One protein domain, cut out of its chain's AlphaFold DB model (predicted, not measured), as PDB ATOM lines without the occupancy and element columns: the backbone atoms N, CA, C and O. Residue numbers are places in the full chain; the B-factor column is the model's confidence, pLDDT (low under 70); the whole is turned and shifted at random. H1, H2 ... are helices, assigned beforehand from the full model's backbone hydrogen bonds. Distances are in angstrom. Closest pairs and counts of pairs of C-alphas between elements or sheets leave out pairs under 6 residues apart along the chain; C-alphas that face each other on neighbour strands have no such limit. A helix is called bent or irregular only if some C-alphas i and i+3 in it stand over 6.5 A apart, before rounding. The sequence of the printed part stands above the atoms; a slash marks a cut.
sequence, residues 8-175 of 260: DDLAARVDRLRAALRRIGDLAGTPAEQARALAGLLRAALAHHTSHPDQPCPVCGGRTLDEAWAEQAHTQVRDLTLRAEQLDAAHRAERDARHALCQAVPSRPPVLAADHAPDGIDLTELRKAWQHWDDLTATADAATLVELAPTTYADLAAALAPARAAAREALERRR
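What this domain is: This is residues 8 to 175 of the 260 residues of an uncharacterized protein of Micromonospora inyonensis (UniProt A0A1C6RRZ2). Two helical hairpins, H2 with H3 and H5 with H6, are set end to end in a long rod, and H1 bridges the place where they meet, packing on the last part of H3 and the first part of H6. The long helix H3 makes much of the length; the loop from H2 to H3 caps one end of the rod, while the end of H6 and the loops next to tiny H4 lie toward the other. The printed part has 168 residues with six named helices, H1 to H6 in chain order, and no named strand; the class is all helix. The whole is extended, with a radius of gyration of the C-alphas of 27.8 A and spans of 92 by 24 by 23 A.

How they stand to each other: H1, residues 8 to 26, touches H3, residues 67 to 102, at a shallow tilt of 28 degrees, opposite ways; the closest C-alphas, of Ala 20 and Glu 94, are 5.0 A apart, and H3 touches H1 with residues 87 to 101 alone. H1 also touches H6, residues 142 to 175, at a shallow tilt of 10 degrees, opposite ways, with C-alphas 14 and 146 closest at 5.6 A; of H6, residues 142 to 150 alone take part. H1, H3 and H6 form a bundle, three helices grouped lengthwise, though H3 and H6 are close but not clearly touching, with C-alphas 98 and 142 closest at 6.5 A. H2, residues 32 to 51, forms a helical hairpin with H3: they touch at a shallow tilt of 26 degrees, with C-alphas 32 and 84 closest at 4.1 A. H5, residues 124 to 139, forms another with H6: they touch at a shallow tilt of 29 degrees, with C-alphas 126 and 159 closest at 4.8 A. H4, residues 110 to 113, only just touches H5, with 3 pairs of C-alphas within 8 A; C-alphas 112 and 127 are closest at 5.8 A. H2 is apart from H5 and H6. Every O i to N i+4 pair is within hydrogen-bond range in H1, H2, H3 and H5, and 26 of 30 are in H6; H4 is too short for such a pair.

Where its parts are: H1 begins at C-alpha 8 (5.537, 4.451, 23.153) and is 26.2 A long; H2 is 28.8 A. H3 runs 52.6 A from C-alpha 67 (-7.500, 54.671, 44.107). H4 is 5.4 A and H5 22.4 A long. H6, 46.4 A, ends at C-alpha 175 (-3.603, -28.069, 15.799); it is irregular, with C-alphas 147 and 150 7.0 A apart, and has a kink of 46 degrees near residue 149.

The domain as a whole: The two C-alphas farthest apart, of Gln 55 and Arg 175, are 92.7 A apart. The printed part has no cut. The link from H2 to H3, residues 52 to 66, is long; those from H1 to H2 and from H5 to H6 are tight. The mean pLDDT of the printed part is 92.8, and no printed residue is under 70.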
ATOM      1  N   ASP A   8       5.711   3.020  23.414       93.50
ATOM      2  CA  ASP A   8       5.537   4.451  23.153       93.50
ATOM      3  C   ASP A   8       4.288   5.030  23.840       93.50
ATOM      4  O   ASP A   8       4.328   6.155  24.334       93.50
ATOM      5  N   ASP A   9       3.192   4.261  23.945       95.00
ATOM      6  CA  ASP A   9       1.989   4.705  24.671       95.00
ATOM      7  C   ASP A   9       2.274   4.831  26.174       95.00
ATOM      8  O   ASP A   9       1.890   5.820  26.804       95.00
ATOM      9  N   LEU A  10       3.007   3.871  26.748       95.50
ATOM     10  CA  LEU A  10       3.434   3.966  28.141       95.50
ATOM     11  C   LEU A  10       4.373   5.159  28.359       95.50
ATOM     12  O   LEU A  10       4.158   5.939  29.287       95.50
ATOM     13  N   ALA A  11       5.378   5.335  27.497       95.56
ATOM     14  CA  ALA A  11       6.304   6.461  27.574       95.56
ATOM     15  C   ALA A  11       5.550   7.801  27.542       95.56
ATOM     16  O   ALA A  11       5.762   8.650  28.407       95.56
ATOM     17  N   ALA A  12       4.567   7.945  26.649       97.19
ATOM     18  CA  ALA A  12       3.722   9.134  26.573       97.19
ATOM     19  C   ALA A  12       2.862   9.363  27.833       97.19
ATOM     20  O   ALA A  12       2.523  10.504  28.164       97.19
ATOM     21  N   ARG A  13       2.454   8.309  28.552       97.75
ATOM     22  CA  ARG A  13       1.756   8.432  29.849       97.75
ATOM     23  C   ARG A  13       2.709   8.885  30.951       97.75
ATOM     24  O   ARG A  13       2.375   9.809  31.692       97.75
ATOM     25  N   VAL A  14       3.901   8.293  31.013       97.69
ATOM     26  CA  VAL A  14       4.960   8.683  31.956       97.69
ATOM     27  C   VAL A  14       5.373  10.140  31.737       97.69
ATOM     28  O   VAL A  14       5.470  10.901  32.697       97.69
ATOM     29  N   ASP A  15       5.528  10.576  30.486       97.94
ATOM     30  CA  ASP A  15       5.877  11.961  30.158       97.94
ATOM     31  C   ASP A  15       4.786  12.960  30.539       97.94
ATOM     32  O   ASP A  15       5.094  14.055  31.019       97.94
ATOM     33  N   ARG A  16       3.510  12.587  30.387       97.81
ATOM     34  CA  ARG A  16       2.385  13.403  30.868       97.81
ATOM     35  C   ARG A  16       2.429  13.580  32.383       97.81
ATOM     36  O   ARG A  16       2.281  14.707  32.854       97.81
ATOM     37  N   LEU A  17       2.686  12.505  33.128       98.12
ATOM     38  CA  LEU A  17       2.814  12.568  34.585       98.12
ATOM     39  C   LEU A  17       4.024  13.417  35.001       98.12
ATOM     40  O   LEU A  17       3.893  14.330  35.816       98.12
ATOM     41  N   ARG A  18       5.179  13.207  34.361       98.00
ATOM     42  CA  ARG A  18       6.399  13.998  34.578       98.00
ATOM     43  C   ARG A  18       6.178  15.485  34.294       98.00
ATOM     44  O   ARG A  18       6.638  16.336  35.050       98.00
ATOM     45  N   ALA A  19       5.461  15.822  33.222       96.94
ATOM     46  CA  ALA A  19       5.127  17.204  32.891       96.94
ATOM     47  C   ALA A  19       4.187  17.843  33.923       96.94
ATOM     48  O   ALA A  19       4.377  19.011  34.261       96.94
ATOM     49  N   ALA A  20       3.205  17.100  34.443       96.62
ATOM     50  CA  ALA A  20       2.325  17.589  35.500       96.62
ATOM     51  C   ALA A  20       3.094  17.855  36.805       96.62
ATOM     52  O   ALA A  20       2.939  18.926  37.388       96.62
ATOM     53  N   LEU A  21       3.993  16.946  37.202       96.12
ATOM     54  CA  LEU A  21       4.862  17.132  38.369       96.12
ATOM     55  C   LEU A  21       5.775  18.353  38.229       96.12
ATOM     56  O   LEU A  21       5.870  19.147  39.163       96.12
ATOM     57  N   ARG A  22       6.388  18.555  37.054       95.31
ATOM     58  CA  ARG A  22       7.182  19.764  36.784       95.31
ATOM     59  C   ARG A  22       6.349  21.032  36.928       95.31
ATOM     60  O   ARG A  22       6.773  21.928  37.637       95.31
ATOM     61  N   ARG A  23       5.137  21.081  36.361       93.00
ATOM     62  CA  ARG A  23       4.242  22.247  36.504       93.00
ATOM     63  C   ARG A  23       3.877  22.537  37.958       93.00
ATOM     64  O   ARG A  23       3.803  23.700  38.333       93.00
ATOM     65  N   ILE A  24       3.643  21.507  38.773       93.38
ATOM     66  CA  ILE A  24       3.412  21.683  40.215       93.38
ATOM     67  C   ILE A  24       4.663  22.279  40.877       93.38
ATOM     68  O   ILE A  24       4.546  23.224  41.653       93.38
ATOM     69  N   GLY A  25       5.851  21.766  40.536       91.19
ATOM     70  CA  GLY A  25       7.135  22.286  41.010       91.19
ATOM     71  C   GLY A  25       7.407  23.735  40.589       91.19
ATOM     72  O   GLY A  25       7.796  24.543  41.424       91.19
ATOM     73  N   ASP A  26       7.131  24.096  39.336       88.88
ATOM     74  CA  ASP A  26       7.315  25.454  38.798       88.88
ATOM     75  C   ASP A  26       6.370  26.470  39.464       88.88
ATOM     76  O   ASP A  26       6.688  27.653  39.588       88.88
ATOM     77  N   LEU A  27       5.201  26.010  39.919       86.25
ATOM     78  CA  LEU A  27       4.216  26.821  40.635       86.25
ATOM     79  C   LEU A  27       4.453  26.862  42.152       86.25
ATOM     80  O   LEU A  27       3.698  27.552  42.857       86.25
ATOM     81  N   ALA A  28       5.490  26.175  42.652       73.81
ATOM     82  CA  ALA A  28       5.818  26.109  44.069       73.81
ATOM     83  C   ALA A  28       5.895  27.517  44.686       73.81
ATOM     84  O   ALA A  28       6.520  28.445  44.169       73.81
ATOM     85  N   GLY A  29       5.166  27.706  45.783       75.69
ATOM     86  CA  GLY A  29       4.996  28.983  46.469       75.69
ATOM     87  C   GLY A  29       3.727  28.961  47.312       75.69
ATOM     88  O   GLY A  29       3.412  27.934  47.908       75.69
ATOM     89  N   THR A  30       2.994  30.076  47.370       71.94
ATOM     90  CA  THR A  30       1.728  30.168  48.112       71.94
ATOM     91  C   THR A  30       0.754  29.073  47.655       71.94
ATOM     92  O   THR A  30       0.418  29.042  46.466       71.94
ATOM     93  N   PRO A  31       0.276  28.192  48.558       78.88
ATOM     94  CA  PRO A  31      -0.728  27.187  48.231       78.88
ATOM     95  C   PRO A  31      -1.952  27.822  47.568       78.88
ATOM     96  O   PRO A  31      -2.349  28.929  47.936       78.88
ATOM     97  N   ALA A  32      -2.591  27.118  46.628       84.50
ATOM     98  CA  ALA A  32      -3.770  27.633  45.920       84.50
ATOM     99  C   ALA A  32      -4.870  28.094  46.886       84.50
ATOM    100  O   ALA A  32      -5.504  29.122  46.662       84.50
ATOM    101  N   GLU A  33      -5.061  27.367  47.987       82.00
ATOM    102  CA  GLU A  33      -6.004  27.735  49.042       82.00
ATOM    103  C   GLU A  33      -5.641  29.069  49.706       82.00
ATOM    104  O   GLU A  33      -6.487  29.956  49.808       82.00
ATOM    105  N   GLN A  34      -4.373  29.259  50.075       87.81
ATOM    106  CA  GLN A  34      -3.907  30.512  50.664       87.81
ATOM    107  C   GLN A  34      -4.000  31.675  49.664       87.81
ATOM    108  O   GLN A  34      -4.402  32.775  50.041       87.81
ATOM    109  N   ALA A  35      -3.696  31.439  48.384       89.75
ATOM    110  CA  ALA A  35      -3.847  32.440  47.332       89.75
ATOM    111  C   ALA A  35      -5.319  32.858  47.150       89.75
ATOM    112  O   ALA A  35      -5.609  34.050  47.047       89.75
ATOM    113  N   ARG A  36      -6.265  31.905  47.197       90.00
ATOM    114  CA  ARG A  36      -7.712  32.195  47.180       90.00
ATOM    115  C   ARG A  36      -8.167  32.957  48.413       90.00
ATOM    116  O   ARG A  36      -8.932  33.906  48.269       90.00
ATOM    117  N   ALA A  37      -7.710  32.556  49.598       92.00
ATOM    118  CA  ALA A  37      -8.051  33.229  50.845       92.00
ATOM    119  C   ALA A  37      -7.593  34.695  50.811       92.00
ATOM    120  O   ALA A  37      -8.386  35.596  51.077       92.00
ATOM    121  N   LEU A  38      -6.353  34.945  50.378       93.81
ATOM    122  CA  LEU A  38      -5.822  36.298  50.223       93.81
ATOM    123  C   LEU A  38      -6.584  37.103  49.158       93.81
ATOM    124  O   LEU A  38      -6.951  38.249  49.411       93.81
ATOM    125  N   ALA A  39      -6.892  36.506  48.003       93.94
ATOM    126  CA  ALA A  39      -7.720  37.153  46.985       93.94
ATOM    127  C   ALA A  39      -9.126  37.495  47.519       93.94
ATOM    128  O   ALA A  39      -9.665  38.553  47.204       93.94
ATOM    129  N   GLY A  40      -9.714  36.631  48.353       94.75
ATOM    130  CA  GLY A  40     -10.991  36.874  49.026       94.75
ATOM    131  C   GLY A  40     -10.938  38.066  49.984       94.75
ATOM    132  O   GLY A  40     -11.813  38.930  49.928       94.75
ATOM    133  N   LEU A  41      -9.883  38.160  50.798       95.31
ATOM    134  CA  LEU A  41      -9.665  39.297  51.700       95.31
ATOM    135  C   LEU A  41      -9.500  40.614  50.931       95.31
ATOM    136  O   LEU A  41     -10.129  41.611  51.280       95.31
ATOM    137  N   LEU A  42      -8.708  40.612  49.854       95.44
ATOM    138  CA  LEU A  42      -8.518  41.797  49.013       95.44
ATOM    139  C   LEU A  42      -9.821  42.232  48.330       95.44
ATOM    140  O   LEU A  42     -10.113  43.423  48.293       95.44
ATOM    141  N   ARG A  43     -10.649  41.291  47.855       96.31
ATOM    142  CA  ARG A  43     -11.983  41.605  47.308       96.31
ATOM    143  C   ARG A  43     -12.905  42.237  48.348       96.31
ATOM    144  O   ARG A  43     -13.607  43.191  48.026       96.31
ATOM    145  N   ALA A  44     -12.900  41.733  49.582       94.81
ATOM    146  CA  ALA A  44     -13.695  42.311  50.663       94.81
ATOM    147  C   ALA A  44     -13.232  43.738  51.005       94.81
ATOM    148  O   ALA A  44     -14.058  44.635  51.172       94.81
ATOM    149  N   ALA A  45     -11.917  43.968  51.039       93.69
ATOM    150  CA  ALA A  45     -11.356  45.300  51.238       93.69
ATOM    151  C   ALA A  45     -11.709  46.255  50.081       93.69
ATOM    152  O   ALA A  45     -12.049  47.410  50.326       93.69
ATOM    153  N   LEU A  46     -11.670  45.782  48.830       95.12
ATOM    154  CA  LEU A  46     -12.054  46.568  47.651       95.12
ATOM    155  C   LEU A  46     -13.526  46.990  47.721       95.12
ATOM    156  O   LEU A  46     -13.839  48.158  47.514       95.12
ATOM    157  N   ALA A  47     -14.419  46.071  48.101       94.50
ATOM    158  CA  ALA A  47     -15.836  46.381  48.296       94.50
ATOM    159  C   ALA A  47     -16.059  47.440  49.393       94.50
ATOM    160  O   ALA A  47     -16.924  48.312  49.258       94.50
ATOM    161  N   HIS A  48     -15.262  47.393  50.468       92.38
ATOM    162  CA  HIS A  48     -15.279  48.422  51.505       92.38
ATOM    163  C   HIS A  48     -14.852  49.793  50.961       92.38
ATOM    164  O   HIS A  48     -15.580  50.756  51.189       92.38
ATOM    165  N   HIS A  49     -13.751  49.872  50.204       92.94
ATOM    166  CA  HIS A  49     -13.291  51.109  49.559       92.94
ATOM    167  C   HIS A  49     -14.347  51.703  48.614       92.94
ATOM    168  O   HIS A  49     -14.619  52.895  48.683       92.94
ATOM    169  N   THR A  50     -15.026  50.881  47.804       93.44
ATOM    170  CA  THR A  50     -16.119  51.356  46.930       93.44
ATOM    171  C   THR A  50     -17.260  52.007  47.718       93.44
ATOM    172  O   THR A  50     -17.905  52.932  47.232       93.44
ATOM    173  N   SER A  51     -17.520  51.523  48.934       93.44
ATOM    174  CA  SER A  51     -18.583  52.045  49.801       93.44
ATOM    175  C   SER A  51     -18.115  53.223  50.667       93.44
ATOM    176  O   SER A  51     -18.929  54.046  51.075       93.44
ATOM    177  N   HIS A  52     -16.814  53.291  50.961       89.94
ATOM    178  CA  HIS A  52     -16.175  54.266  51.845       89.94
ATOM    179  C   HIS A  52     -14.808  54.682  51.265       89.94
ATOM    180  O   HIS A  52     -13.766  54.229  51.755       89.94
ATOM    181  N   PRO A  53     -14.793  55.511  50.208       89.50
ATOM    182  CA  PRO A  53     -13.556  55.916  49.553       89.50
ATOM    183  C   PRO A  53     -12.669  56.741  50.492       89.50
ATOM    184  O   PRO A  53     -13.162  57.436  51.384       89.50
ATOM    185  N   ASP A  54     -11.356  56.635  50.291       88.62
ATOM    186  CA  ASP A  54     -10.312  57.398  50.991       88.62
ATOM    187  C   ASP A  54     -10.315  57.278  52.527       88.62
ATOM    188  O   ASP A  54      -9.745  58.111  53.236       88.62
ATOM    189  N   GLN A  55     -10.920  56.217  53.069       88.38
ATOM    190  CA  GLN A  55     -10.851  55.899  54.495       88.38
ATOM    191  C   GLN A  55      -9.581  55.097  54.835       88.38
ATOM    192  O   GLN A  55      -9.063  54.341  54.001       88.38
ATOM    193  N   PRO A  56      -9.058  55.219  56.070       90.69
ATOM    194  CA  PRO A  56      -7.997  54.343  56.546       90.69
ATOM    195  C   PRO A  56      -8.488  52.892  56.600       90.69
ATOM    196  O   PRO A  56      -9.664  52.622  56.840       90.69
ATOM    197  N   CYS A  57      -7.574  51.941  56.410       88.25
ATOM    198  CA  CYS A  57      -7.896  50.520  56.480       88.25
ATOM    199  C   CYS A  57      -8.595  50.182  57.813       88.25
ATOM    200  O   CYS A  57      -7.982  50.366  58.867       88.25
ATOM    201  N   PRO A  58      -9.817  49.623  57.805       88.12
ATOM    202  CA  PRO A  58     -10.591  49.392  59.028       88.12
ATOM    203  C   PRO A  58      -9.992  48.311  59.942       88.12
ATOM    204  O   PRO A  58     -10.414  48.168  61.084       88.12
ATOM    205  N   VAL A  59      -9.022  47.536  59.448       89.88
ATOM    206  CA  VAL A  59      -8.385  46.445  60.201       89.88
ATOM    207  C   VAL A  59      -7.141  46.925  60.943       89.88
ATOM    208  O   VAL A  59      -6.992  46.656  62.130       89.88
ATOM    209  N   CYS A  60      -6.227  47.612  60.252       90.94
ATOM    210  CA  CYS A  60      -4.945  48.020  60.832       90.94
ATOM    211  C   CYS A  60      -4.810  49.530  61.055       90.94
ATOM    212  O   CYS A  60      -3.844  49.953  61.682       90.94
ATOM    213  N   GLY A  61      -5.710  50.350  60.503       86.31
ATOM    214  CA  GLY A  61      -5.656  51.815  60.558       86.31
ATOM    215  C   GLY A  61      -4.462  52.459  59.843       86.31
ATOM    216  O   GLY A  61      -4.330  53.677  59.871       86.31
ATOM    217  N   GLY A  62      -3.571  51.671  59.229       85.31
ATOM    218  CA  GLY A  62      -2.227  52.134  58.867       85.31
ATOM    219  C   GLY A  62      -2.096  52.847  57.519       85.31
ATOM    220  O   GLY A  62      -1.314  53.784  57.408       85.31
ATOM    221  N   ARG A  63      -2.832  52.413  56.488       86.88
ATOM    222  CA  ARG A  63      -2.826  53.045  55.155       86.88
ATOM    223  C   ARG A  63      -4.219  53.523  54.783       86.88
ATOM    224  O   ARG A  63      -5.192  52.852  55.130       86.88
ATOM    225  N   THR A  64      -4.299  54.605  54.018       92.19
ATOM    226  CA  THR A  64      -5.523  54.987  53.308       92.19
ATOM    227  C   THR A  64      -5.772  54.009  52.162       92.19
ATOM    228  O   THR A  64      -4.836  53.596  51.470       92.19
ATOM    229  N   LEU A  65      -7.024  53.583  52.012       91.81
ATOM    230  CA  LEU A  65      -7.480  52.796  50.872       91.81
ATOM    231  C   LEU A  65      -7.885  53.779  49.768       91.81
ATOM    232  O   LEU A  65      -9.052  54.140  49.667       91.81
ATOM    233  N   ASP A  66      -6.900  54.269  49.021       92.94
ATOM    234  CA  ASP A  66      -7.059  55.208  47.906       92.94
ATOM    235  C   ASP A  66      -7.182  54.480  46.550       92.94
ATOM    236  O   ASP A  66      -7.091  53.252  46.469       92.94
ATOM    237  N   GLU A  67      -7.377  55.231  45.465       93.06
ATOM    238  CA  GLU A  67      -7.500  54.671  44.107       93.06
ATOM    239  C   GLU A  67      -6.243  53.882  43.685       93.06
ATOM    240  O   GLU A  67      -6.332  52.802  43.102       93.06
ATOM    241  N   ALA A  68      -5.050  54.371  44.046       93.38
ATOM    242  CA  ALA A  68      -3.790  53.694  43.742       93.38
ATOM    243  C   ALA A  68      -3.683  52.338  44.462       93.38
ATOM    244  O   ALA A  68      -3.210  51.350  43.892       93.38
ATOM    245  N   TRP A  69      -4.143  52.261  45.714       94.88
ATOM    246  CA  TRP A  69      -4.297  50.992  46.410       94.88
ATOM    247  C   TRP A  69      -5.300  50.075  45.711       94.88
ATOM    248  O   TRP A  69      -5.014  48.884  45.568       94.88
ATOM    249  N   ALA A  70      -6.452  50.604  45.292       94.94
ATOM    250  CA  ALA A  70      -7.496  49.818  44.648       94.94
ATOM    251  C   ALA A  70      -6.993  49.178  43.342       94.94
ATOM    252  O   ALA A  70      -7.176  47.976  43.140       94.94
ATOM    253  N   GLU A  71      -6.262  49.921  42.503       95.88
ATOM    254  CA  GLU A  71      -5.652  49.400  41.271       95.88
ATOM    255  C   GLU A  71      -4.641  48.269  41.552       95.88
ATOM    256  O   GLU A  71      -4.662  47.203  40.914       95.88
ATOM    257  N   GLN A  72      -3.787  48.452  42.565       95.25
ATOM    258  CA  GLN A  72      -2.841  47.424  43.009       95.25
ATOM    259  C   GLN A  72      -3.563  46.180  43.538       95.25
ATOM    260  O   GLN A  72      -3.200  45.056  43.184       95.25
ATOM    261  N   ALA A  73      -4.594  46.361  44.365       95.38
ATOM    262  CA  ALA A  73      -5.376  45.270  44.933       95.38
ATOM    263  C   ALA A  73      -6.136  44.497  43.844       95.38
ATOM    264  O   ALA A  73      -6.142  43.266  43.870       95.38
ATOM    265  N   HIS A  74      -6.703  45.176  42.842       97.00
ATOM    266  CA  HIS A  74      -7.311  44.528  41.678       97.00
ATOM    267  C   HIS A  74      -6.308  43.666  40.904       97.00
ATOM    268  O   HIS A  74      -6.615  42.518  40.564       97.00
ATOM    269  N   THR A  75      -5.097  44.181  40.674       97.44
ATOM    270  CA  THR A  75      -4.019  43.426  40.018       97.44
ATOM    271  C   THR A  75      -3.626  42.196  40.836       97.44
ATOM    272  O   THR A  75      -3.619  41.085  40.308       97.44
ATOM    273  N   GLN A  76      -3.417  42.352  42.146       95.44
ATOM    274  CA  GLN A  76      -3.088  41.237  43.037       95.44
ATOM    275  C   GLN A  76      -4.193  40.174  43.085       95.44
ATOM    276  O   GLN A  76      -3.896  38.981  43.055       95.44
ATOM    277  N   VAL A  77      -5.470  40.572  43.123       96.62
ATOM    278  CA  VAL A  77      -6.602  39.633  43.077       96.62
ATOM    279  C   VAL A  77      -6.575  38.807  41.794       96.62
ATOM    280  O   VAL A  77      -6.781  37.591  41.857       96.62
ATOM    281  N   ARG A  78      -6.325  39.439  40.639       96.12
ATOM    282  CA  ARG A  78      -6.226  38.743  39.349       96.12
ATOM    283  C   ARG A  78      -5.079  37.735  39.359       96.12
ATOM    284  O   ARG A  78      -5.307  36.569  39.042       96.12
ATOM    285  N   ASP A  79      -3.895  38.155  39.789       93.75
ATOM    286  CA  ASP A  79      -2.694  37.315  39.779       93.75
ATOM    287  C   ASP A  79      -2.819  36.124  40.743       93.75
ATOM    288  O   ASP A  79      -2.517  34.986  40.380       93.75
ATOM    289  N   LEU A  80      -3.343  36.352  41.955       93.69
ATOM    290  CA  LEU A  80      -3.594  35.294  42.941       93.69
ATOM    291  C   LEU A  80      -4.648  34.292  42.461       93.69
ATOM    292  O   LEU A  80      -4.495  33.089  42.677       93.69
ATOM    293  N   THR A  81      -5.704  34.775  41.799       93.69
ATOM    294  CA  THR A  81      -6.761  33.909  41.255       93.69
ATOM    295  C   THR A  81      -6.214  33.038  40.130       93.69
ATOM    296  O   THR A  81      -6.356  31.818  40.192       93.69
ATOM    297  N   LEU A  82      -5.508  33.641  39.167       93.00
ATOM    298  CA  LEU A  82      -4.885  32.921  38.057       93.00
ATOM    299  C   LEU A  82      -3.904  31.857  38.562       93.00
ATOM    300  O   LEU A  82      -3.935  30.713  38.112       93.00
ATOM    301  N   ARG A  83      -3.061  32.204  39.540       90.56
ATOM    302  CA  ARG A  83      -2.107  31.260  40.129       90.56
ATOM    303  C   ARG A  83      -2.807  30.082  40.806       90.56
ATOM    304  O   ARG A  83      -2.392  28.937  40.627       90.56
ATOM    305  N   ALA A  84      -3.872  30.342  41.566       91.50
ATOM    306  CA  ALA A  84      -4.642  29.287  42.217       91.50
ATOM    307  C   ALA A  84      -5.315  28.351  41.197       91.50
ATOM    308  O   ALA A  84      -5.317  27.136  41.388       91.50
ATOM    309  N   GLU A  85      -5.858  28.895  40.105       93.19
ATOM    310  CA  GLU A  85      -6.446  28.115  39.008       93.19
ATOM    311  C   GLU A  85      -5.408  27.247  38.285       93.19
ATOM    312  O   GLU A  85      -5.673  26.075  38.000       93.19
ATOM    313  N   GLN A  86      -4.216  27.792  38.028       92.69
ATOM    314  CA  GLN A  86      -3.108  27.067  37.403       92.69
ATOM    315  C   GLN A  86      -2.625  25.901  38.270       92.69
ATOM    316  O   GLN A  86      -2.432  24.799  37.750       92.69
ATOM    317  N   LEU A  87      -2.471  26.107  39.582       91.88
ATOM    318  CA  LEU A  87      -2.027  25.048  40.492       91.88
ATOM    319  C   LEU A  87      -3.080  23.935  40.617       91.88
ATOM    320  O   LEU A  87      -2.749  22.751  40.570       91.88
ATOM    321  N   ASP A  88      -4.358  24.299  40.679       92.25
ATOM    322  CA  ASP A  88      -5.468  23.345  40.635       92.25
ATOM    323  C   ASP A  88      -5.482  22.518  39.348       92.25
ATOM    324  O   ASP A  88      -5.691  21.302  39.383       92.25
ATOM    325  N   ALA A  89      -5.285  23.174  38.202       94.06
ATOM    326  CA  ALA A  89      -5.211  22.503  36.913       94.06
ATOM    327  C   ALA A  89      -4.007  21.553  36.849       94.06
ATOM    328  O   ALA A  89      -4.145  20.443  36.335       94.06
ATOM    329  N   ALA A  90      -2.862  21.945  37.414       93.94
ATOM    330  CA  ALA A  90      -1.677  21.100  37.497       93.94
ATOM    331  C   ALA A  90      -1.912  19.861  38.380       93.94
ATOM    332  O   ALA A  90      -1.594  18.750  37.958       93.94
ATOM    333  N   HIS A  91      -2.554  20.012  39.545       94.62
ATOM    334  CA  HIS A  91      -2.929  18.877  40.399       94.62
ATOM    335  C   HIS A  91      -3.983  17.962  39.768       94.62
ATOM    336  O   HIS A  91      -3.914  16.747  39.934       94.62
ATOM    337  N   ARG A  92      -4.964  18.508  39.036       96.12
ATOM    338  CA  ARG A  92      -5.898  17.676  38.254       96.12
ATOM    339  C   ARG A  92      -5.152  16.876  37.188       96.12
ATOM    340  O   ARG A  92      -5.318  15.666  37.130       96.12
ATOM    341  N   ALA A  93      -4.280  17.532  36.424       96.94
ATOM    342  CA  ALA A  93      -3.482  16.872  35.396       96.94
ATOM    343  C   ALA A  93      -2.563  15.778  35.965       96.94
ATOM    344  O   ALA A  93      -2.394  14.746  35.323       96.94
ATOM    345  N   GLU A  94      -1.994  15.975  37.159       97.56
ATOM    346  CA  GLU A  94      -1.206  14.950  37.856       97.56
ATOM    347  C   GLU A  94      -2.067  13.738  38.221       97.56
ATOM    348  O   GLU A  94      -1.718  12.622  37.836       97.56
ATOM    349  N   ARG A  95      -3.229  13.944  38.859       97.50
ATOM    350  CA  ARG A  95      -4.155  12.854  39.204       97.50
ATOM    351  C   ARG A  95      -4.635  12.086  37.977       97.50
ATOM    352  O   ARG A  95      -4.621  10.855  37.987       97.50
ATOM    353  N   ASP A  96      -5.016  12.795  36.917       97.88
ATOM    354  CA  ASP A  96      -5.502  12.192  35.675       97.88
ATOM    355  C   ASP A  96      -4.389  11.398  34.975       97.88
ATOM    356  O   ASP A  96      -4.606  10.265  34.544       97.88
ATOM    357  N   ALA A  97      -3.174  11.956  34.897       97.75
ATOM    358  CA  ALA A  97      -2.024  11.278  34.304       97.75
ATOM    359  C   ALA A  97      -1.595  10.054  35.121       97.75
ATOM    360  O   ALA A  97      -1.308   9.006  34.539       97.75
ATOM    361  N   ARG A  98      -1.607  10.153  36.456       97.56
ATOM    362  CA  ARG A  98      -1.340   9.030  37.360       97.56
ATOM    363  C   ARG A  98      -2.368   7.925  37.158       97.56
ATOM    364  O   ARG A  98      -1.987   6.779  36.941       97.56
ATOM    365  N   HIS A  99      -3.656   8.260  37.174       96.62
ATOM    366  CA  HIS A  99      -4.721   7.287  36.955       96.62
ATOM    367  C   HIS A  99      -4.585   6.603  35.587       96.62
ATOM    368  O   HIS A  99      -4.629   5.378  35.498       96.62
ATOM    369  N   ALA A 100      -4.339   7.380  34.529       96.00
ATOM    370  CA  ALA A 100      -4.133   6.853  33.185       96.00
ATOM    371  C   ALA A 100      -2.895   5.948  33.067       96.00
ATOM    372  O   ALA A 100      -2.902   5.033  32.243       96.00
ATOM    373  N   LEU A 101      -1.837   6.199  33.845       96.25
ATOM    374  CA  LEU A 101      -0.654   5.341  33.908       96.25
ATOM    375  C   LEU A 101      -0.942   4.043  34.675       96.25
ATOM    376  O   LEU A 101      -0.636   2.970  34.166       96.25
ATOM    377  N   CYS A 102      -1.589   4.116  35.843       94.94
ATOM    378  CA  CYS A 102      -1.963   2.931  36.623       94.94
ATOM    379  C   CYS A 102      -2.911   1.996  35.847       94.94
ATOM    380  O   CYS A 102      -2.827   0.783  35.990       94.94
ATOM    381  N   GLN A 103      -3.773   2.549  34.989       93.75
ATOM    382  CA  GLN A 103      -4.695   1.794  34.128       93.75
ATOM    383  C   GLN A 103      -4.085   1.368  32.778       93.75
ATOM    384  O   GLN A 103      -4.798   0.852  31.919       93.75
ATOM    385  N   ALA A 104      -2.792   1.615  32.535       93.00
ATOM    386  CA  ALA A 104      -2.168   1.286  31.250       93.00
ATOM    387  C   ALA A 104      -2.078  -0.229  31.009       93.00
ATOM    388  O   ALA A 104      -2.203  -0.686  29.874       93.00
ATOM    389  N   VAL A 105      -1.868  -1.005  32.071       92.56
ATOM    390  CA  VAL A 105      -1.832  -2.469  32.019       92.56
ATOM    391  C   VAL A 105      -3.161  -2.998  32.563       92.56
ATOM    392  O   VAL A 105      -3.605  -2.536  33.615       92.56
ATOM    393  N   PRO A 106      -3.818  -3.943  31.868       88.81
ATOM    394  CA  PRO A 106      -5.053  -4.534  32.364       88.81
ATOM    395  C   PRO A 106      -4.806  -5.320  33.656       88.81
ATOM    396  O   PRO A 106      -3.696  -5.786  33.921       88.81
ATOM    397  N   SER A 107      -5.870  -5.521  34.433       87.75
ATOM    398  CA  SER A 107      -5.802  -6.345  35.638       87.75
ATOM    399  C   SER A 107      -5.265  -7.742  35.332       87.75
ATOM    400  O   SER A 107      -5.492  -8.297  34.249       87.75
ATOM    401  N   ARG A 108      -4.550  -8.315  36.309       89.00
ATOM    402  CA  ARG A 108      -3.913  -9.622  36.170       89.00
ATOM    403  C   ARG A 108      -4.914 -10.681  35.675       89.00
ATOM    404  O   ARG A 108      -5.886 -10.986  36.373       89.00
ATOM    405  N   PRO A 109      -4.667 -11.294  34.507       87.81
ATOM    406  CA  PRO A 109      -5.519 -12.341  33.963       87.81
ATOM    407  C   PRO A 109      -5.653 -13.547  34.905       87.81
ATOM    408  O   PRO A 109      -4.645 -13.983  35.466       87.81
ATOM    409  N   PRO A 110      -6.838 -14.187  34.996       88.38
ATOM    410  CA  PRO A 110      -7.038 -15.367  35.842       88.38
ATOM    411  C   PRO A 110      -6.100 -16.540  35.528       88.38
ATOM    412  O   PRO A 110      -5.743 -17.295  36.423       88.38
ATOM    413  N   VAL A 111      -5.652 -16.679  34.274       86.56
ATOM    414  CA  VAL A 111      -4.701 -17.732  33.871       86.56
ATOM    415  C   VAL A 111      -3.341 -17.609  34.574       86.56
ATOM    416  O   VAL A 111      -2.641 -18.603  34.718       86.56
ATOM    417  N   LEU A 112      -2.983 -16.415  35.066       89.06
ATOM    418  CA  LEU A 112      -1.755 -16.180  35.835       89.06
ATOM    419  C   LEU A 112      -1.912 -16.485  37.333       89.06
ATOM    420  O   LEU A 112      -0.966 -16.281  38.092       89.06
ATOM    421  N   ALA A 113      -3.078 -16.972  37.777       87.31
ATOM    422  CA  ALA A 113      -3.292 -17.370  39.170       87.31
ATOM    423  C   ALA A 113      -2.432 -18.576  39.588       87.31
ATOM    424  O   ALA A 113      -2.181 -18.752  40.776       87.31
ATOM    425  N   ALA A 114      -1.975 -19.382  38.625       86.38
ATOM    426  CA  ALA A 114      -1.127 -20.543  38.856       86.38
ATOM    427  C   ALA A 114       0.266 -20.377  38.230       86.38
ATOM    428  O   ALA A 114       0.475 -19.558  37.327       86.38
ATOM    429  N   ASP A 115       1.204 -21.199  38.709       84.88
ATOM    430  CA  ASP A 115       2.577 -21.320  38.200       84.88
ATOM    431  C   ASP A 115       2.638 -21.759  36.742       84.88
ATOM    432  O   ASP A 115       3.451 -21.252  35.972       84.88
ATOM    433  N   HIS A 116       1.701 -22.616  36.348       86.19
ATOM    434  CA  HIS A 116       1.712 -23.273  35.056       86.19
ATOM    435  C   HIS A 116       0.361 -23.133  34.361       86.19
ATOM    436  O   HIS A 116      -0.695 -23.306  34.976       86.19
ATOM    437  N   ALA A 117       0.401 -22.858  33.060       84.44
ATOM    438  CA  ALA A 117      -0.772 -22.928  32.197       84.44
ATOM    439  C   ALA A 117      -1.098 -24.386  31.815       84.44
ATOM    440  O   ALA A 117      -0.247 -25.277  31.944       84.44
ATOM    441  N   PRO A 118      -2.296 -24.640  31.248       74.25
ATOM    442  CA  PRO A 118      -2.535 -25.853  30.471       74.25
ATOM    443  C   PRO A 118      -1.415 -26.046  29.432       74.25
ATOM    444  O   PRO A 118      -0.969 -25.074  28.830       74.25
ATOM    445  N   ASP A 119      -0.965 -27.287  29.230       82.00
ATOM    446  CA  ASP A 119       0.213 -27.678  28.421       82.00
ATOM    447  C   ASP A 119       1.593 -27.462  29.072       82.00
ATOM    448  O   ASP A 119       2.614 -27.587  28.393       82.00
ATOM    449  N   GLY A 120       1.644 -27.179  30.380       86.25
ATOM    450  CA  GLY A 120       2.902 -27.125  31.139       86.25
ATOM    451  C   GLY A 120       3.743 -25.880  30.864       86.25
ATOM    452  O   GLY A 120       4.945 -25.882  31.108       86.25
ATOM    453  N   ILE A 121       3.125 -24.820  30.340       90.75
ATOM    454  CA  ILE A 121       3.795 -23.544  30.083       90.75
ATOM    455  C   ILE A 121       4.094 -22.876  31.426       90.75
ATOM    456  O   ILE A 121       3.158 -22.567  32.165       90.75
ATOM    457  N   ASP A 122       5.370 -22.633  31.720       92.12
ATOM    458  CA  ASP A 122       5.793 -21.886  32.907       92.12
ATOM    459  C   ASP A 122       5.424 -20.399  32.769       92.12
ATOM    460  O   ASP A 122       5.822 -19.716  31.821       92.12
ATOM    461  N   LEU A 123       4.625 -19.903  33.716       93.81
ATOM    462  CA  LEU A 123       4.161 -18.517  33.798       93.81
ATOM    463  C   LEU A 123       4.762 -17.780  35.002       93.81
ATOM    464  O   LEU A 123       4.333 -16.670  35.313       93.81
ATOM    465  N   THR A 124       5.721 -18.384  35.705       93.88
ATOM    466  CA  THR A 124       6.264 -17.888  36.975       93.88
ATOM    467  C   THR A 124       6.853 -16.491  36.862       93.88
ATOM    468  O   THR A 124       6.438 -15.592  37.595       93.88
ATOM    469  N   GLU A 125       7.752 -16.270  35.905       94.50
ATOM    470  CA  GLU A 125       8.365 -14.953  35.703       94.50
ATOM    471  C   GLU A 125       7.345 -13.912  35.229       94.50
ATOM    472  O   GLU A 125       7.360 -12.772  35.692       94.50
ATOM    473  N   LEU A 126       6.382 -14.313  34.390       95.31
ATOM    474  CA  LEU A 126       5.297 -13.427  33.966       95.31
ATOM    475  C   LEU A 126       4.418 -13.001  35.147       95.31
ATOM    476  O   LEU A 126       4.078 -11.826  35.260       95.31
ATOM    477  N   ARG A 127       4.070 -13.919  36.054       94.56
ATOM    478  CA  ARG A 127       3.285 -13.594  37.252       94.56
ATOM    479  C   ARG A 127       4.044 -12.669  38.189       94.56
ATOM    480  O   ARG A 127       3.441 -11.727  38.689       94.56
ATOM    481  N   LYS A 128       5.337 -12.919  38.422       95.38
ATOM    482  CA  LYS A 128       6.185 -12.050  39.252       95.38
ATOM    483  C   LYS A 128       6.257 -10.639  38.676       95.38
ATOM    484  O   LYS A 128       6.051  -9.681  39.412       95.38
ATOM    485  N   ALA A 129       6.489 -10.512  37.369       96.19
ATOM    486  CA  ALA A 129       6.545  -9.212  36.711       96.19
ATOM    487  C   ALA A 129       5.189  -8.484  36.751       96.19
ATOM    488  O   ALA A 129       5.145  -7.277  36.988       96.19
ATOM    489  N   TRP A 130       4.076  -9.210  36.586       95.81
ATOM    490  CA  TRP A 130       2.732  -8.633  36.706       95.81
ATOM    491  C   TRP A 130       2.439  -8.166  38.132       95.81
ATOM    492  O   TRP A 130       1.938  -7.065  38.322       95.81
ATOM    493  N   GLN A 131       2.802  -8.976  39.129       95.00
ATOM    494  CA  GLN A 131       2.651  -8.618  40.536       95.00
ATOM    495  C   GLN A 131       3.474  -7.376  40.881       95.00
ATOM    496  O   GLN A 131       2.957  -6.475  41.522       95.00
ATOM    497  N   HIS A 132       4.717  -7.285  40.397       95.81
ATOM    498  CA  HIS A 132       5.550  -6.095  40.585       95.81
ATOM    499  C   HIS A 132       4.871  -4.848  39.998       95.81
ATOM    500  O   HIS A 132       4.822  -3.809  40.651       95.81
ATOM    501  N   TRP A 133       4.313  -4.941  38.786       96.38
ATOM    502  CA  TRP A 133       3.559  -3.835  38.190       96.38
ATOM    503  C   TRP A 133       2.333  -3.433  39.032       96.38
ATOM    504  O   TRP A 133       2.110  -2.244  39.279       96.38
ATOM    505  N   ASP A 134       1.553  -4.409  39.499       95.19
ATOM    506  CA  ASP A 134       0.381  -4.167  40.347       95.19
ATOM    507  C   ASP A 134       0.788  -3.508  41.682       95.19
ATOM    508  O   ASP A 134       0.185  -2.517  42.094       95.19
ATOM    509  N   ASP A 135       1.863  -3.982  42.317       95.56
ATOM    510  CA  ASP A 135       2.388  -3.436  43.575       95.56
ATOM    511  C   ASP A 135       2.886  -1.992  43.401       95.56
ATOM    512  O   ASP A 135       2.575  -1.114  44.218       95.56
ATOM    513  N   LEU A 136       3.612  -1.729  42.306       96.00
ATOM    514  CA  LEU A 136       4.080  -0.393  41.943       96.00
ATOM    515  C   LEU A 136       2.890   0.557  41.769       96.00
ATOM    516  O   LEU A 136       2.856   1.627  42.369       96.00
ATOM    517  N   THR A 137       1.885   0.172  40.983       95.25
ATOM    518  CA  THR A 137       0.739   1.047  40.687       95.25
ATOM    519  C   THR A 137      -0.214   1.238  41.867       95.25
ATOM    520  O   THR A 137      -0.876   2.278  41.936       95.25
ATOM    521  N   ALA A 138      -0.264   0.288  42.804       93.88
ATOM    522  CA  ALA A 138      -1.089   0.370  44.005       93.88
ATOM    523  C   ALA A 138      -0.493   1.281  45.089       93.88
ATOM    524  O   ALA A 138      -1.239   1.984  45.773       93.88
ATOM    525  N   THR A 139       0.833   1.272  45.264       92.25
ATOM    526  CA  THR A 139       1.484   1.885  46.437       92.25
ATOM    527  C   THR A 139       2.342   3.107  46.124       92.25
ATOM    528  O   THR A 139       2.485   3.975  46.986       92.25
ATOM    529  N   ALA A 140       2.893   3.211  44.913       94.06
ATOM    530  CA  ALA A 140       3.853   4.257  44.589       94.06
ATOM    531  C   ALA A 140       3.205   5.642  44.475       94.06
ATOM    532  O   ALA A 140       2.066   5.807  44.020       94.06
ATOM    533  N   ASP A 141       3.966   6.663  44.864       95.06
ATOM    534  CA  ASP A 141       3.631   8.051  44.578       95.06
ATOM    535  C   ASP A 141       3.948   8.415  43.116       95.06
ATOM    536  O   ASP A 141       4.539   7.646  42.356       95.06
ATOM    537  N   ALA A 142       3.523   9.605  42.695       94.75
ATOM    538  CA  ALA A 142       3.682  10.040  41.313       94.75
ATOM    539  C   ALA A 142       5.153  10.155  40.877       94.75
ATOM    540  O   ALA A 142       5.467   9.850  39.727       94.75
ATOM    541  N   ALA A 143       6.053  10.567  41.774       95.44
ATOM    542  CA  ALA A 143       7.478  10.682  41.469       95.44
ATOM    543  C   ALA A 143       8.109   9.300  41.244       95.44
ATOM    544  O   ALA A 143       8.766   9.075  40.230       95.44
ATOM    545  N   THR A 144       7.825   8.351  42.136       97.06
ATOM    546  CA  THR A 144       8.289   6.964  42.035       97.06
ATOM    547  C   THR A 144       7.737   6.282  40.785       97.06
ATOM    548  O   THR A 144       8.470   5.575  40.096       97.06
ATOM    549  N   LEU A 145       6.469   6.533  40.433       96.94
ATOM    550  CA  LEU A 145       5.876   6.022  39.193       96.94
ATOM    551  C   LEU A 145       6.604   6.532  37.945       96.94
ATOM    552  O   LEU A 145       6.822   5.761  37.016       96.94
ATOM    553  N   VAL A 146       6.999   7.806  37.905       97.56
ATOM    554  CA  VAL A 146       7.729   8.370  36.756       97.56
ATOM    555  C   VAL A 146       9.102   7.723  36.562       97.56
ATOM    556  O   VAL A 146       9.536   7.566  35.418       97.56
ATOM    557  N   GLU A 147       9.768   7.357  37.654       96.94
ATOM    558  CA  GLU A 147      11.093   6.730  37.634       96.94
ATOM    559  C   GLU A 147      11.025   5.230  37.319       96.94
ATOM    560  O   GLU A 147      11.744   4.747  36.444       96.94
ATOM    561  N   LEU A 148      10.147   4.487  38.000       97.31
ATOM    562  CA  LEU A 148      10.153   3.021  37.966       97.31
ATOM    563  C   LEU A 148       9.197   2.414  36.933       97.31
ATOM    564  O   LEU A 148       9.451   1.315  36.449       97.31
ATOM    565  N   ALA A 149       8.117   3.100  36.536       96.81
ATOM    566  CA  ALA A 149       7.162   2.514  35.591       96.81
ATOM    567  C   ALA A 149       7.793   2.097  34.245       96.81
ATOM    568  O   ALA A 149       7.451   1.017  33.764       96.81
ATOM    569  N   PRO A 150       8.718   2.864  33.624       96.31
ATOM    570  CA  PRO A 150       9.336   2.449  32.365       96.31
ATOM    571  C   PRO A 150      10.098   1.121  32.463       96.31
ATOM    572  O   PRO A 150       9.984   0.285  31.566       96.31
ATOM    573  N   THR A 151      10.861   0.919  33.541       97.19
ATOM    574  CA  THR A 151      11.670  -0.290  33.743       97.19
ATOM    575  C   THR A 151      10.794  -1.473  34.137       97.19
ATOM    576  O   THR A 151      10.844  -2.499  33.463       97.19
ATOM    577  N   THR A 152       9.898  -1.311  35.116       97.12
ATOM    578  CA  THR A 152       8.960  -2.370  35.532       97.12
ATOM    579  C   THR A 152       8.077  -2.833  34.370       97.12
ATOM    580  O   THR A 152       7.821  -4.025  34.204       97.12
ATOM    581  N   TYR A 153       7.633  -1.910  33.514       96.75
ATOM    582  CA  TYR A 153       6.880  -2.266  32.317       96.75
ATOM    583  C   TYR A 153       7.731  -3.009  31.277       96.75
ATOM    584  O   TYR A 153       7.248  -3.940  30.630       96.75
ATOM    585  N   ALA A 154       8.992  -2.609  31.087       96.06
ATOM    586  CA  ALA A 154       9.898  -3.301  30.175       96.06
ATOM    587  C   ALA A 154      10.136  -4.753  30.619       96.06
ATOM    588  O   ALA A 154      10.093  -5.647  29.769       96.06
ATOM    589  N   ASP A 155      10.292  -4.982  31.924       96.50
ATOM    590  CA  ASP A 155      10.428  -6.312  32.522       96.50
ATOM    591  C   ASP A 155       9.155  -7.148  32.325       96.50
ATOM    592  O   ASP A 155       9.224  -8.301  31.896       96.50
ATOM    593  N   LEU A 156       7.975  -6.549  32.526       96.12
ATOM    594  CA  LEU A 156       6.688  -7.189  32.238       96.12
ATOM    595  C   LEU A 156       6.558  -7.593  30.763       96.12
ATOM    596  O   LEU A 156       6.173  -8.721  30.447       96.12
ATOM    597  N   ALA A 157       6.901  -6.690  29.843       94.94
ATOM    598  CA  ALA A 157       6.863  -6.969  28.412       94.94
ATOM    599  C   ALA A 157       7.861  -8.073  28.017       94.94
ATOM    600  O   ALA A 157       7.539  -8.922  27.180       94.94
ATOM    601  N   ALA A 158       9.047  -8.083  28.632       95.19
ATOM    602  CA  ALA A 158      10.058  -9.114  28.428       95.19
ATOM    603  C   ALA A 158       9.588 -10.483  28.942       95.19
ATOM    604  O   ALA A 158       9.744 -11.473  28.231       95.19
ATOM    605  N   ALA A 159       8.941 -10.538  30.109       95.38
ATOM    606  CA  ALA A 159       8.388 -11.769  30.674       95.38
ATOM    607  C   ALA A 159       7.171 -12.300  29.891       95.38
ATOM    608  O   ALA A 159       6.938 -13.509  29.827       95.38
ATOM    609  N   LEU A 160       6.401 -11.422  29.236       93.94
ATOM    610  CA  LEU A 160       5.253 -11.822  28.416       93.94
ATOM    611  C   LEU A 160       5.664 -12.473  27.085       93.94
ATOM    612  O   LEU A 160       4.942 -13.330  26.565       93.94
ATOM    613  N   ALA A 161       6.802 -12.077  26.513       92.62
ATOM    614  CA  ALA A 161       7.284 -12.592  25.232       92.62
ATOM    615  C   ALA A 161       7.450 -14.133  25.191       92.62
ATOM    616  O   ALA A 161       6.849 -14.746  24.300       92.62
ATOM    617  N   PRO A 162       8.171 -14.790  26.126       92.88
ATOM    618  CA  PRO A 162       8.323 -16.245  26.127       92.88
ATOM    619  C   PRO A 162       6.997 -16.966  26.391       92.88
ATOM    620  O   PRO A 162       6.689 -17.931  25.696       92.88
ATOM    621  N   ALA A 163       6.156 -16.461  27.299       92.50
ATOM    622  CA  ALA A 163       4.836 -17.037  27.558       92.50
ATOM    623  C   ALA A 163       3.939 -17.008  26.305       92.50
ATOM    624  O   ALA A 163       3.263 -17.987  25.986       92.50
ATOM    625  N   ARG A 164       3.966 -15.907  25.535       92.12
ATOM    626  CA  ARG A 164       3.264 -15.810  24.244       92.12
ATOM    627  C   ARG A 164       3.830 -16.773  23.202       92.12
ATOM    628  O   ARG A 164       3.052 -17.330  22.431       92.12
ATOM    629  N   ALA A 165       5.151 -16.932  23.133       92.75
ATOM    630  CA  ALA A 165       5.785 -17.868  22.209       92.75
ATOM    631  C   ALA A 165       5.383 -19.317  22.531       92.75
ATOM    632  O   ALA A 165       4.851 -20.001  21.659       92.75
ATOM    633  N   ALA A 166       5.504 -19.725  23.796       92.38
ATOM    634  CA  ALA A 166       5.120 -21.054  24.264       92.38
ATOM    635  C   ALA A 166       3.621 -21.335  24.064       92.38
ATOM    636  O   ALA A 166       3.243 -22.421  23.630       92.38
ATOM    637  N   ALA A 167       2.751 -20.347  24.297       91.38
ATOM    638  CA  ALA A 167       1.317 -20.486  24.037       91.38
ATOM    639  C   ALA A 167       0.999 -20.670  22.543       91.38
ATOM    640  O   ALA A 167       0.112 -21.450  22.196       91.38
ATOM    641  N   ARG A 168       1.716 -19.975  21.647       92.94
ATOM    642  CA  ARG A 168       1.568 -20.165  20.193       92.94
ATOM    643  C   ARG A 168       2.053 -21.544  19.758       92.94
ATOM    644  O   ARG A 168       1.372 -22.190  18.972       92.94
ATOM    645  N   GLU A 169       3.178 -22.003  20.293       94.06
ATOM    646  CA  GLU A 169       3.701 -23.342  20.021       94.06
ATOM    647  C   GLU A 169       2.754 -24.433  20.535       94.06
ATOM    648  O   GLU A 169       2.454 -25.385  19.822       94.06
ATOM    649  N   ALA A 170       2.213 -24.286  21.747       92.81
ATOM    650  CA  ALA A 170       1.217 -25.203  22.288       92.81
ATOM    651  C   ALA A 170      -0.062 -25.245  21.435       92.81
ATOM    652  O   ALA A 170      -0.584 -26.329  21.167       92.81
ATOM    653  N   LEU A 171      -0.540 -24.092  20.955       93.06
ATOM    654  CA  LEU A 171      -1.681 -24.028  20.041       93.06
ATOM    655  C   LEU A 171      -1.391 -24.740  18.714       93.06
ATOM    656  O   LEU A 171      -2.246 -25.472  18.217       93.06
ATOM    657  N   GLU A 172      -0.198 -24.548  18.156       94.75
ATOM    658  CA  GLU A 172       0.202 -25.187  16.906       94.75
ATOM    659  C   GLU A 172       0.366 -26.703  17.072       94.75
ATOM    660  O   GLU A 172      -0.149 -27.455  16.250       94.75
ATOM    661  N   ARG A 173       0.952 -27.174  18.182       93.88
ATOM    662  CA  ARG A 173       0.999 -28.610  18.516       93.88
ATOM    663  C   ARG A 173      -0.400 -29.210  18.604       93.88
ATOM    664  O   ARG A 173      -0.688 -30.182  17.919       93.88
ATOM    665  N   ARG A 174      -1.318 -28.572  19.341       94.00
ATOM    666  CA  ARG A 174      -2.722 -29.019  19.415       94.00
ATOM    667  C   ARG A 174      -3.378 -29.068  18.037       94.00
ATOM    668  O   ARG A 174      -4.144 -29.986  17.760       94.00
ATOM    669  N   ARG A 175      -3.096 -28.089  17.174       94.50
ATOM    670  CA  ARG A 175      -3.603 -28.069  15.799       94.50
ATOM    671  C   ARG A 175      -3.064 -29.252  14.994       94.50
ATOM    672  O   ARG A 175      -3.848 -29.909  14.316       94.50
TER     673      ARG A 175